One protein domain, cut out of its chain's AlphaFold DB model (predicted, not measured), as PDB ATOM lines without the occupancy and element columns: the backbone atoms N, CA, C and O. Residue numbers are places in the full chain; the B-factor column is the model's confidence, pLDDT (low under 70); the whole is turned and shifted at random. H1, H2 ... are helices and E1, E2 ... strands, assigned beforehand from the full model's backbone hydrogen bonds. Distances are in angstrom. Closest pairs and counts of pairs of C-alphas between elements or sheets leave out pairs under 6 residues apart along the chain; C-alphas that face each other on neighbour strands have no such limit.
ATOM      1  N   ALA A   2     -26.025  19.019 -37.744       33.44
ATOM      2  CA  ALA A   2     -25.608  19.023 -36.347       33.44
ATOM      3  C   ALA A   2     -24.087  19.222 -36.305       33.44
ATOM      4  O   ALA A   2     -23.333  18.337 -36.697       33.44
ATOM      5  N   THR A   3     -23.636  20.403 -35.892       36.34
ATOM      6  CA  THR A   3     -22.240  20.637 -35.526       36.34
ATOM      7  C   THR A   3     -22.004  19.906 -34.213       36.34
ATOM      8  O   THR A   3     -22.296  20.442 -33.143       36.34
ATOM      9  N   HIS A   4     -21.562  18.652 -34.287       44.34
ATOM     10  CA  HIS A   4     -21.051  17.970 -33.107       44.34
ATOM     11  C   HIS A   4     -19.878  18.802 -32.578       44.34
ATOM     12  O   HIS A   4     -18.953  19.078 -33.348       44.34
ATOM     13  N   PRO A   5     -19.921  19.273 -31.319       51.34
ATOM     14  CA  PRO A   5     -18.781  19.965 -30.751       51.34
ATOM     15  C   PRO A   5     -17.601  18.996 -30.779       51.34
ATOM     16  O   PRO A   5     -17.705  17.879 -30.268       51.34
ATOM     17  N   LEU A   6     -16.511  19.411 -31.429       54.97
ATOM     18  CA  LEU A   6     -15.260  18.663 -31.430       54.97
ATOM     19  C   LEU A   6     -14.893  18.347 -29.972       54.97
ATOM     20  O   LEU A   6     -15.036  19.232 -29.117       54.97
ATOM     21  N   PRO A   7     -14.464  17.113 -29.663       59.16
ATOM     22  CA  PRO A   7     -14.065  16.768 -28.310       59.16
ATOM     23  C   PRO A   7     -13.010  17.770 -27.836       59.16
ATOM     24  O   PRO A   7     -11.998  17.977 -28.504       59.16
ATOM     25  N   GLN A   8     -13.266  18.433 -26.703       63.38
ATOM     26  CA  GLN A   8     -12.285  19.337 -26.109       63.38
ATOM     27  C   GLN A   8     -11.051  18.520 -25.740       63.38
ATOM     28  O   GLN A   8     -11.076  17.713 -24.810       63.38
ATOM     29  N   LEU A   9      -9.983  18.705 -26.511       60.56
ATOM     30  CA  LEU A   9      -8.729  18.020 -26.268       60.56
ATOM     31  C   LEU A   9      -8.114  18.502 -24.944       60.56
ATOM     32  O   LEU A   9      -8.150  19.698 -24.638       60.56
ATOM     33  N   PRO A  10      -7.526  17.606 -24.140       59.56
ATOM     34  CA  PRO A  10      -6.728  18.014 -22.990       59.56
ATOM     35  C   PRO A  10      -5.559  18.876 -23.447       59.56
ATOM     36  O   PRO A  10      -5.005  18.643 -24.519       59.56
ATOM     37  N   PHE A  11      -5.152  19.836 -22.614       65.06
ATOM     38  CA  PHE A  11      -3.995  20.701 -22.889       65.06
ATOM     39  C   PHE A  11      -4.148  21.561 -24.163       65.06
ATOM     40  O   PHE A  11      -3.163  22.046 -24.723       65.06
ATOM     41  N   ALA A  12      -5.395  21.786 -24.605       63.28
ATOM     42  CA  ALA A  12      -5.773  22.479 -25.838       63.28
ATOM     43  C   ALA A  12      -5.579  24.002 -25.801       63.28
ATOM     44  O   ALA A  12      -6.487  24.772 -26.105       63.28
ATOM     45  N   SER A  13      -4.373  24.458 -25.475       63.47
ATOM     46  CA  SER A  13      -4.018  25.859 -25.700       63.47
ATOM     47  C   SER A  13      -3.912  26.169 -27.202       63.47
ATOM     48  O   SER A  13      -4.304  27.256 -27.623       63.47
ATOM     49  N   ARG A  14      -3.459  25.214 -28.035       70.50
ATOM     50  CA  ARG A  14      -3.408  25.353 -29.503       70.50
ATOM     51  C   ARG A  14      -3.361  23.997 -30.220       70.50
ATOM     52  O   ARG A  14      -2.575  23.130 -29.840       70.50
ATOM     53  N   SER A  15      -4.154  23.837 -31.286       81.38
ATOM     54  CA  SER A  15      -3.965  22.734 -32.243       81.38
ATOM     55  C   SER A  15      -2.717  23.002 -33.082       81.38
ATOM     56  O   SER A  15      -2.558  24.085 -33.650       81.38
ATOM     57  N   ILE A  16      -1.817  22.024 -33.111       88.31
ATOM     58  CA  ILE A  16      -0.583  22.051 -33.902       88.31
ATOM     59  C   ILE A  16      -0.664  21.141 -35.130       88.31
ATOM     60  O   ILE A  16       0.202  21.225 -35.995       88.31
ATOM     61  N   LEU A  17      -1.701  20.301 -35.213       90.25
ATOM     62  CA  LEU A  17      -2.018  19.495 -36.385       90.25
ATOM     63  C   LEU A  17      -3.523  19.226 -36.455       90.25
ATOM     64  O   LEU A  17      -4.136  18.861 -35.448       90.25
ATOM     65  N   ALA A  18      -4.066  19.350 -37.663       90.94
ATOM     66  CA  ALA A  18      -5.342  18.789 -38.081       90.94
ATOM     67  C   ALA A  18      -5.097  18.042 -39.400       90.94
ATOM     68  O   ALA A  18      -4.610  18.652 -40.350       90.94
ATOM     69  N   SER A  19      -5.356  16.734 -39.442       91.50
ATOM     70  CA  SER A  19      -4.984  15.883 -40.577       91.50
ATOM     71  C   SER A  19      -5.851  14.627 -40.670       91.50
ATOM     72  O   SER A  19      -6.518  14.236 -39.717       91.50
ATOM     73  N   THR A  20      -5.807  13.967 -41.821       91.56
ATOM     74  CA  THR A  20      -6.365  12.627 -42.041       91.56
ATOM     75  C   THR A  20      -5.264  11.602 -42.348       91.56
ATOM     76  O   THR A  20      -5.557  10.519 -42.850       91.56
ATOM     77  N   ASP A  21      -3.992  11.933 -42.095       91.19
ATOM     78  CA  ASP A  21      -2.837  11.070 -42.356       91.19
ATOM     79  C   ASP A  21      -2.105  10.690 -41.055       91.19
ATOM     80  O   ASP A  21      -1.527  11.523 -40.351       91.19
ATOM     81  N   TYR A  22      -2.098   9.391 -40.740       89.94
ATOM     82  CA  TYR A  22      -1.388   8.858 -39.577       89.94
ATOM     83  C   TYR A  22       0.132   9.032 -39.669       89.94
ATOM     84  O   TYR A  22       0.776   9.174 -38.631       89.94
ATOM     85  N   ALA A  23       0.718   9.026 -40.870       91.19
ATOM     86  CA  ALA A  23       2.156   9.210 -41.052       91.19
ATOM     87  C   ALA A  23       2.580  10.648 -40.727       91.19
ATOM     88  O   ALA A  23       3.620  10.862 -40.105       91.19
ATOM     89  N   GLU A  24       1.748  11.631 -41.078       92.62
ATOM     90  CA  GLU A  24       1.974  13.033 -40.719       92.62
ATOM     91  C   GLU A  24       1.903  13.230 -39.199       92.62
ATOM     92  O   GLU A  24       2.773  13.863 -38.597       92.62
ATOM     93  N   ALA A  25       0.911  12.614 -38.557       90.50
ATOM     94  CA  ALA A  25       0.783  12.626 -37.106       90.50
ATOM     95  C   ALA A  25       1.969  11.945 -36.396       90.50
ATOM     96  O   ALA A  25       2.482  12.470 -35.406       90.50
ATOM     97  N   GLU A  26       2.435  10.805 -36.915       90.94
ATOM     98  CA  GLU A  26       3.627  10.096 -36.432       90.94
ATOM     99  C   GLU A  26       4.879  10.982 -36.542       90.94
ATOM    100  O   GLU A  26       5.616  11.140 -35.565       90.94
ATOM    101  N   ALA A  27       5.082  11.628 -37.695       91.25
ATOM    102  CA  ALA A  27       6.202  12.537 -37.925       91.25
ATOM    103  C   ALA A  27       6.176  13.745 -36.975       91.25
ATOM    104  O   ALA A  27       7.206  14.096 -36.395       91.25
ATOM    105  N   LEU A  28       5.004  14.348 -36.753       90.38
ATOM    106  CA  LEU A  28       4.850  15.465 -35.820       90.38
ATOM    107  C   LEU A  28       5.214  15.061 -34.389       90.38
ATOM    108  O   LEU A  28       5.960  15.782 -33.716       90.38
ATOM    109  N   ILE A  29       4.700  13.920 -33.923       87.75
ATOM    110  CA  ILE A  29       4.987  13.404 -32.584       87.75
ATOM    111  C   ILE A  29       6.493  13.178 -32.441       87.75
ATOM    112  O   ILE A  29       7.103  13.717 -31.520       87.75
ATOM    113  N   ASN A  30       7.110  12.473 -33.389       87.94
ATOM    114  CA  ASN A  30       8.537  12.162 -33.348       87.94
ATOM    115  C   ASN A  30       9.423  13.408 -33.453       87.94
ATOM    116  O   ASN A  30      10.455  13.464 -32.799       87.94
ATOM    117  N   SER A  31       9.007  14.453 -34.179       88.62
ATOM    118  CA  SER A  31       9.759  15.720 -34.243       88.62
ATOM    119  C   SER A  31       9.856  16.444 -32.894       88.62
ATOM    120  O   SER A  31      10.720  17.295 -32.692       88.62
ATOM    121  N   ASN A  32       8.962  16.116 -31.958       84.69
ATOM    122  CA  ASN A  32       8.912  16.726 -30.638       84.69
ATOM    123  C   ASN A  32       9.498  15.854 -29.526       84.69
ATOM    124  O   ASN A  32       9.557  16.323 -28.382       84.69
ATOM    125  N   LEU A  33       9.915  14.635 -29.855       78.81
ATOM    126  CA  LEU A  33      10.483  13.660 -28.939       78.81
ATOM    127  C   LEU A  33      11.944  13.401 -29.313       78.81
ATOM    128  O   LEU A  33      12.321  13.456 -30.476       78.81
ATOM    129  N   ASN A  34      12.761  13.044 -28.326       76.75
ATOM    130  CA  ASN A  34      14.116  12.539 -28.582       76.75
ATOM    131  C   ASN A  34      14.118  11.031 -28.920       76.75
ATOM    132  O   ASN A  34      15.167  10.393 -28.922       76.75
ATOM    133  N   GLU A  35      12.941  10.449 -29.160       77.75
ATOM    134  CA  GLU A  35      12.692   9.015 -29.314       77.75
ATOM    135  C   GLU A  35      11.681   8.766 -30.441       77.75
ATOM    136  O   GLU A  35      10.956   9.671 -30.856       77.75
ATOM    137  N   GLN A  36      11.612   7.521 -30.918       82.19
ATOM    138  CA  GLN A  36      10.753   7.119 -32.032       82.19
ATOM    139  C   GLN A  36       9.465   6.451 -31.537       82.19
ATOM    140  O   GLN A  36       9.480   5.530 -30.712       82.19
ATOM    141  N   ARG A  37       8.340   6.875 -32.109       83.25
ATOM    142  CA  ARG A  37       7.023   6.262 -31.949       83.25
ATOM    143  C   ARG A  37       6.445   5.878 -33.292       83.25
ATOM    144  O   ARG A  37       6.682   6.539 -34.296       83.25
ATOM    145  N   SER A  38       5.637   4.827 -33.266       86.00
ATOM    146  CA  SER A  38       4.787   4.451 -34.386       86.00
ATOM    147  C   SER A  38       3.321   4.618 -34.015       86.00
ATOM    148  O   SER A  38       2.903   4.222 -32.922       86.00
ATOM    149  N   VAL A  39       2.553   5.199 -34.932       86.50
ATOM    150  CA  VAL A  39       1.102   5.356 -34.829       86.50
ATOM    151  C   VAL A  39       0.481   4.579 -35.972       86.50
ATOM    152  O   VAL A  39       0.760   4.832 -37.142       86.50
ATOM    153  N   ARG A  40      -0.348   3.591 -35.641       87.06
ATOM    154  CA  ARG A  40      -1.015   2.769 -36.649       87.06
ATOM    155  C   ARG A  40      -2.501   2.674 -36.343       87.06
ATOM    156  O   ARG A  40      -2.851   2.457 -35.182       87.06
ATOM    157  N   PRO A  41      -3.379   2.790 -37.351       86.38
ATOM    158  CA  PRO A  41      -4.788   2.504 -37.148       86.38
ATOM    159  C   PRO A  41      -4.950   1.058 -36.684       86.38
ATOM    160  O   PRO A  41      -4.292   0.150 -37.196       86.38
ATOM    161  N   SER A  42      -5.843   0.818 -35.726       84.88
ATOM    162  CA  SER A  42      -6.082  -0.536 -35.219       84.88
ATOM    163  C   SER A  42      -6.844  -1.419 -36.221       84.88
ATOM    164  O   SER A  42      -6.978  -2.621 -35.997       84.88
ATOM    165  N   ARG A  43      -7.368  -0.850 -37.320       83.19
ATOM    166  CA  ARG A  43      -8.156  -1.547 -38.352       83.19
ATOM    167  C   ARG A  43      -7.788  -1.062 -39.759       83.19
ATOM    168  O   ARG A  43      -7.483   0.107 -39.956       83.19
ATOM    169  N   ALA A  44      -7.898  -1.944 -40.756       76.88
ATOM    170  CA  ALA A  44      -7.468  -1.683 -42.140       76.88
ATOM    171  C   ALA A  44      -8.275  -0.608 -42.903       76.88
ATOM    172  O   ALA A  44      -7.821  -0.132 -43.937       76.88
ATOM    173  N   ARG A  45      -9.472  -0.240 -42.429       82.38
ATOM    174  CA  ARG A  45     -10.335   0.799 -43.029       82.38
ATOM    175  C   ARG A  45     -10.697   1.900 -42.027       82.38
ATOM    176  O   ARG A  45     -11.812   2.408 -42.066       82.38
ATOM    177  N   ALA A  46      -9.795   2.193 -41.092       82.25
ATOM    178  CA  ALA A  46     -10.002   3.279 -40.143       82.25
ATOM    179  C   ALA A  46     -10.142   4.620 -40.878       82.25
ATOM    180  O   ALA A  46      -9.410   4.882 -41.837       82.25
ATOM    181  N   GLN A  47     -11.079   5.448 -40.433       82.62
ATOM    182  CA  GLN A  47     -11.198   6.833 -40.852       82.62
ATOM    183  C   GLN A  47     -10.415   7.709 -39.880       82.62
ATOM    184  O   GLN A  47     -10.747   7.830 -38.703       82.62
ATOM    185  N   ALA A  48      -9.356   8.317 -40.397       85.38
ATOM    186  CA  ALA A  48      -8.553   9.263 -39.651       85.38
ATOM    187  C   ALA A  48      -9.261  10.623 -39.592       85.38
ATOM    188  O   ALA A  48      -9.497  11.240 -40.630       85.38
ATOM    189  N   ASP A  49      -9.538  11.094 -38.380       88.06
ATOM    190  CA  ASP A  49      -9.852  12.496 -38.078       88.06
ATOM    191  C   ASP A  49      -8.917  12.935 -36.952       88.06
ATOM    192  O   ASP A  49      -9.177  12.731 -35.764       88.06
ATOM    193  N   ILE A  50      -7.729  13.394 -37.338       88.75
ATOM    194  CA  ILE A  50      -6.614  13.579 -36.419       88.75
ATOM    195  C   ILE A  50      -6.530  15.037 -36.013       88.75
ATOM    196  O   ILE A  50      -6.363  15.920 -36.851       88.75
ATOM    197  N   GLN A  51      -6.545  15.283 -34.710       89.38
ATOM    198  CA  GLN A  51      -6.234  16.585 -34.138       89.38
ATOM    199  C   GLN A  51      -5.216  16.410 -33.024       89.38
ATOM    200  O   GLN A  51      -5.447  15.643 -32.093       89.38
ATOM    201  N   ILE A  52      -4.102  17.136 -33.097       87.00
ATOM    202  CA  ILE A  52      -3.069  17.127 -32.057       87.00
ATOM    203  C   ILE A  52      -2.911  18.529 -31.483       87.00
ATOM    204  O   ILE A  52      -2.822  19.524 -32.204       87.00
ATOM    205  N   THR A  53      -2.849  18.593 -30.161       86.81
ATOM    206  CA  THR A  53      -2.520  19.780 -29.374       86.81
ATOM    207  C   THR A  53      -1.242  19.514 -28.594       86.81
ATOM    208  O   THR A  53      -0.950  18.369 -28.241       86.81
ATOM    209  N   LEU A  54      -0.468  20.566 -28.346       84.44
ATOM    210  CA  LEU A  54       0.770  20.481 -27.584       84.44
ATOM    211  C   LEU A  54       0.854  21.648 -26.611       84.44
ATOM    212  O   LEU A  54       0.805  22.809 -27.016       84.44
ATOM    213  N   GLN A  55       1.073  21.318 -25.346       84.31
ATOM    214  CA  GLN A  55       1.438  22.266 -24.310       84.31
ATOM    215  C   GLN A  55       2.833  21.922 -23.791       84.31
ATOM    216  O   GLN A  55       3.049  20.867 -23.192       84.31
ATOM    217  N   ALA A  56       3.790  22.815 -24.030       81.44
ATOM    218  CA  ALA A  56       5.115  22.721 -23.434       81.44
ATOM    219  C   ALA A  56       5.096  23.347 -22.032       81.44
ATOM    220  O   ALA A  56       4.710  24.504 -21.867       81.44
ATOM    221  N   LEU A  57       5.508  22.574 -21.033       80.25
ATOM    222  CA  LEU A  57       5.853  23.028 -19.688       80.25
ATOM    223  C   LEU A  57       7.380  22.985 -19.532       80.25
ATOM    224  O   LEU A  57       8.080  22.471 -20.402       80.25
ATOM    225  N   SER A  58       7.897  23.505 -18.418       79.44
ATOM    226  CA  SER A  58       9.340  23.668 -18.188       79.44
ATOM    227  C   SER A  58      10.157  22.384 -18.388       79.44
ATOM    228  O   SER A  58      11.264  22.450 -18.908       79.44
ATOM    229  N   GLU A  59       9.606  21.225 -18.015       77.88
ATOM    230  CA  GLU A  59      10.309  19.930 -18.057       77.88
ATOM    231  C   GLU A  59       9.540  18.834 -18.812       77.88
ATOM    232  O   GLU A  59      10.050  17.735 -19.011       77.88
ATOM    233  N   ILE A  60       8.304  19.110 -19.240       77.00
ATOM    234  CA  ILE A  60       7.434  18.113 -19.868       77.00
ATOM    235  C   ILE A  60       6.644  18.715 -21.027       77.00
ATOM    236  O   ILE A  60       6.190  19.855 -20.981       77.00
ATOM    237  N   LYS A  61       6.441  17.910 -22.069       79.06
ATOM    238  CA  LYS A  61       5.512  18.197 -23.160       79.06
ATOM    239  C   LYS A  61       4.253  17.360 -22.982       79.06
ATOM    240  O   LYS A  61       4.335  16.138 -22.866       79.06
ATOM    241  N   LEU A  62       3.099  18.016 -22.982       79.69
ATOM    242  CA  LEU A  62       1.794  17.376 -22.877       79.69
ATOM    243  C   LEU A  62       1.107  17.416 -24.239       79.69
ATOM    244  O   LEU A  62       0.853  18.492 -24.776       79.69
ATOM    245  N   PHE A  63       0.823  16.238 -24.790       81.62
ATOM    246  CA  PHE A  63       0.094  16.093 -26.047       81.62
ATOM    247  C   PHE A  63      -1.353  15.698 -25.766       81.62
ATOM    248  O   PHE A  63      -1.602  14.722 -25.058       81.62
ATOM    249  N   GLY A  64      -2.299  16.419 -26.360       82.94
ATOM    250  CA  GLY A  64      -3.681  15.965 -26.506       82.94
ATOM    251  C   GLY A  64      -3.901  15.491 -27.938       82.94
ATOM    252  O   GLY A  64      -3.498  16.193 -28.863       82.94
ATOM    253  N   ALA A  65      -4.520  14.326 -28.135       84.75
ATOM    254  CA  ALA A  65      -4.764  13.778 -29.468       84.75
ATOM    255  C   ALA A  65      -6.191  13.232 -29.625       84.75
ATOM    256  O   ALA A  65      -6.682  12.496 -28.769       84.75
ATOM    257  N   HIS A  66      -6.823  13.575 -30.743       86.31
ATOM    258  CA  HIS A  66      -8.019  12.943 -31.293       86.31
ATOM    259  C   HIS A  66      -7.603  12.248 -32.588       86.31
ATOM    260  O   HIS A  66      -6.750  12.777 -33.296       86.31
ATOM    261  N   TRP A  67      -8.156  11.071 -32.874       85.81
ATOM    262  CA  TRP A  67      -7.742  10.237 -34.009       85.81
ATOM    263  C   TRP A  67      -8.895   9.864 -34.951       85.81
ATOM    264  O   TRP A  67      -8.651   9.221 -35.974       85.81
ATOM    265  N   GLY A  68     -10.139  10.207 -34.600       85.12
ATOM    266  CA  GLY A  68     -11.365   9.722 -35.246       85.12
ATOM    267  C   GLY A  68     -11.672   8.257 -34.925       85.12
ATOM    268  O   GLY A  68     -12.763   7.934 -34.463       85.12
ATOM    269  N   ASP A  69     -10.676   7.387 -35.088       82.31
ATOM    270  CA  ASP A  69     -10.749   5.943 -34.872       82.31
ATOM    271  C   ASP A  69      -9.711   5.435 -33.858       82.31
ATOM    272  O   ASP A  69      -8.769   6.131 -33.472       82.31
ATOM    273  N   ALA A  70      -9.867   4.176 -33.436       83.94
ATOM    274  CA  ALA A  70      -8.904   3.517 -32.557       83.94
ATOM    275  C   ALA A  70      -7.525   3.369 -33.229       83.94
ATOM    276  O   ALA A  70      -7.409   2.867 -34.355       83.94
ATOM    277  N   VAL A  71      -6.476   3.754 -32.499       84.44
ATOM    278  CA  VAL A  71      -5.077   3.635 -32.924       84.44
ATOM    279  C   VAL A  71      -4.253   2.856 -31.913       84.44
ATOM    280  O   VAL A  71      -4.468   2.918 -30.702       84.44
ATOM    281  N   THR A  72      -3.244   2.163 -32.424       84.38
ATOM    282  CA  THR A  72      -2.182   1.560 -31.630       84.38
ATOM    283  C   THR A  72      -0.966   2.478 -31.678       84.38
ATOM    284  O   THR A  72      -0.454   2.774 -32.760       84.38
ATOM    285  N   VAL A  73      -0.481   2.894 -30.507       82.50
ATOM    286  CA  VAL A  73       0.756   3.672 -30.364       82.50
ATOM    287  C   VAL A  73       1.816   2.792 -29.716       82.50
ATOM    288  O   VAL A  73       1.580   2.218 -28.653       82.50
ATOM    289  N   ARG A  74       2.984   2.668 -30.351       80.81
ATOM    290  CA  ARG A  74       4.133   1.929 -29.804       80.81
ATOM    291  C   ARG A  74       5.360   2.822 -29.756       80.81
ATOM    292  O   ARG A  74       5.585   3.595 -30.684       80.81
ATOM    293  N   SER A  75       6.164   2.654 -28.715       72.06
ATOM    294  CA  SER A  75       7.438   3.353 -28.544       72.06
ATOM    295  C   SER A  75       8.601   2.370 -28.638       72.06
ATOM    296  O   SER A  75       8.458   1.203 -28.263       72.06
ATOM    297  N   SER A  76       9.759   2.840 -29.102       69.94
ATOM    298  CA  SER A  76      11.031   2.151 -28.858       69.94
ATOM    299  C   SER A  76      11.326   2.069 -27.347       69.94
ATOM    300  O   SER A  76      10.688   2.794 -26.577       69.94
ATOM    301  N   PRO A  77      12.274   1.221 -26.893       66.31
ATOM    302  CA  PRO A  77      12.722   1.219 -25.501       66.31
ATOM    303  C   PRO A  77      13.027   2.647 -25.036       66.31
ATOM    304  O   PRO A  77      13.771   3.368 -25.700       66.31
ATOM    305  N   LEU A  78      12.370   3.055 -23.953       61.00
ATOM    306  CA  LEU A  78      12.321   4.443 -23.506       61.00
ATOM    307  C   LEU A  78      13.484   4.737 -22.549       61.00
ATOM    308  O   LEU A  78      13.711   3.976 -21.609       61.00
ATOM    309  N   ALA A  79      14.158   5.869 -22.738       57.94
ATOM    310  CA  ALA A  79      14.994   6.498 -21.715       57.94
ATOM    311  C   ALA A  79      14.162   7.410 -20.787       57.94
ATOM    312  O   ALA A  79      14.615   7.762 -19.699       57.94
ATOM    313  N   CYS A  80      12.938   7.772 -21.204       56.88
ATOM    314  CA  CYS A  80      12.078   8.753 -20.538       56.88
ATOM    315  C   CYS A  80      10.633   8.244 -20.341       56.88
ATOM    316  O   CYS A  80      10.040   7.623 -21.227       56.88
ATOM    317  N   TRP A  81      10.005   8.565 -19.203       53.69
ATOM    318  CA  TRP A  81       8.591   8.242 -18.964       53.69
ATOM    319  C   TRP A  81       7.666   9.222 -19.690       53.69
ATOM    320  O   TRP A  81       7.852  10.435 -19.624       53.69
ATOM    321  N   HIS A  82       6.633   8.700 -20.347       59.28
ATOM    322  CA  HIS A  82       5.629   9.509 -21.027       59.28
ATOM    323  C   HIS A  82       4.228   9.037 -20.639       59.28
ATOM    324  O   HIS A  82       3.813   7.940 -21.015       59.28
ATOM    325  N   GLY A  83       3.484   9.876 -19.921       56.47
ATOM    326  CA  GLY A  83       2.081   9.623 -19.606       56.47
ATOM    327  C   GLY A  83       1.192   9.932 -20.807       56.47
ATOM    328  O   GLY A  83       1.113  11.079 -21.238       56.47
ATOM    329  N   ILE A  84       0.511   8.921 -21.346       58.31
ATOM    330  CA  ILE A  84      -0.561   9.111 -22.329       58.31
ATOM    331  C   ILE A  84      -1.878   9.108 -21.552       58.31
ATOM    332  O   ILE A  84      -2.280   8.076 -21.019       58.31
ATOM    333  N   CYS A  85      -2.546  10.259 -21.459       53.91
ATOM    334  CA  CYS A  85      -3.884  10.323 -20.880       53.91
ATOM    335  C   CYS A  85      -4.902   9.928 -21.955       53.91
ATOM    336  O   CYS A  85      -5.129  10.670 -22.910       53.91
ATOM    337  N   ALA A  86      -5.490   8.739 -21.827       53.06
ATOM    338  CA  ALA A  86      -6.589   8.318 -22.683       53.06
ATOM    339  C   ALA A  86      -7.860   9.067 -22.264       53.06
ATOM    340  O   ALA A  86      -8.484   8.738 -21.254       53.06
ATOM    341  N   CYS A  87      -8.260  10.078 -23.032       52.47
ATOM    342  CA  CYS A  87      -9.542  10.736 -22.813       52.47
ATOM    343  C   CYS A  87     -10.675   9.878 -23.370       52.47
ATOM    344  O   CYS A  87     -11.017   9.949 -24.543       52.47
ATOM    345  N   SER A  88     -11.183   9.012 -22.490       47.72
ATOM    346  CA  SER A  88     -12.501   8.367 -22.503       47.72
ATOM    347  C   SER A  88     -13.210   8.268 -23.865       47.72
ATOM    348  O   SER A  88     -14.166   8.990 -24.140       47.72
ATOM    349  N   GLN A  89     -12.843   7.254 -24.644       40.06
ATOM    350  CA  GLN A  89     -13.726   6.095 -24.793       40.06
ATOM    351  C   GLN A  89     -12.919   4.854 -24.399       40.06
ATOM    352  O   GLN A  89     -11.729   4.776 -24.689       40.06
ATOM    353  N   ALA A  90     -13.540   3.952 -23.639       43.38
ATOM    354  CA  ALA A  90     -12.895   2.847 -22.936       43.38
ATOM    355  C   ALA A  90     -11.890   2.066 -23.804       43.38
ATOM    356  O   ALA A  90     -12.278   1.311 -24.693       43.38
ATOM    357  N   ILE A  91     -10.597   2.195 -23.498       42.94
ATOM    358  CA  ILE A  91      -9.584   1.240 -23.946       42.94
ATOM    359  C   ILE A  91      -9.423   0.247 -22.801       42.94
ATOM    360  O   ILE A  91      -8.793   0.545 -21.787       42.94
ATOM    361  N   GLY A  92     -10.044  -0.923 -22.942       35.88
ATOM    362  CA  GLY A  92      -9.740  -2.070 -22.101       35.88
ATOM    363  C   GLY A  92      -8.302  -2.502 -22.366       35.88
ATOM    364  O   GLY A  92      -8.035  -3.189 -23.347       35.88
ATOM    365  N   ALA A  93      -7.377  -2.072 -21.514       30.64
ATOM    366  CA  ALA A  93      -6.062  -2.682 -21.420       30.64
ATOM    367  C   ALA A  93      -6.186  -3.878 -20.469       30.64
ATOM    368  O   ALA A  93      -6.271  -3.716 -19.254       30.64
ATOM    369  N   THR A  94      -6.268  -5.084 -21.027       31.64
ATOM    370  CA  THR A  94      -5.937  -6.303 -20.285       31.64
ATOM    371  C   THR A  94      -4.423  -6.346 -20.105       31.64
ATOM    372  O   THR A  94      -3.696  -6.271 -21.098       31.64
ATOM    373  N   TRP A  95      -3.999  -6.403 -18.843       39.06
ATOM    374  CA  TRP A  95      -2.623  -6.654 -18.409       39.06
ATOM    375  C   TRP A  95      -2.175  -8.072 -18.762       39.06
ATOM    376  O   TRP A  95      -3.043  -8.977 -18.729       39.06
TER     377      TRP A  95
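This is residues 2 to 95 of the 95 residues of an uncharacterized protein of Pseudomonas formosensis (UniProt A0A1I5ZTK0). A small antiparallel sheet of three strands, E1, E3 and E4, has one helix, H1, packed along one face, over E1 and E3; a two-stranded ribbon, E2 and E5, packs by E2 on the same helix. Long stretches without named elements, residues 2 to 14 and 76 to 95, make the two ends. The printed part has 94 residues, with 38 in named elements, under half: one helix and five strands, in the order E1 H1 E2 E3 E4 E5, class mixed. The sheet orders are E1 - E3 - E4 and E2 - E5, both antiparallel. It is compact, with a radius of gyration of the C-alphas of 13.5 A and spans of 43 by 30 by 26 A.

In the larger sheet, E3 has residues 50 to 56 and measures 19.7 A, E4 residues 61 to 66 and 16.6 A, and E1 residues 15 to 19 and 10.8 A, from C-alpha 15 at (-3.965, 22.734, -32.243). H1 has residues 22 to 31 and measures 14.1 A. E2, residues 37 to 41, measures 13.4 A, and E5, residues 71 to 75, 13.3 A, to C-alpha 75 at (7.438, 3.353, -28.544).

E3 is the inner strand; E3 and E4 form a hairpin, with N 53 and O 64 within hydrogen-bond range at 2.8 A, and E3 and E1 are antiparallel neighbours, with N 52 and O 17 within hydrogen-bond range at 2.9 A. H1 is on this sheet at a height of 9.6 A, along the strands, at 3 degrees to E3 on the local plane. The closest C-alphas of H1 and E2, Glu 26 and Val 39, are 5.6 A apart. E2 and E5 are antiparallel, with N 38 and O 74 at 2.9 A. E3 and E5 are apart. In H1 every O i to N i+4 pair is within hydrogen-bond range.

The farthest C-alphas, Ala 2 and Ala 79, are 44.9 A apart. The printed part has no cut, and no link is long. pLDDT is under 70 at residues 2 to 13 and 76 to 95.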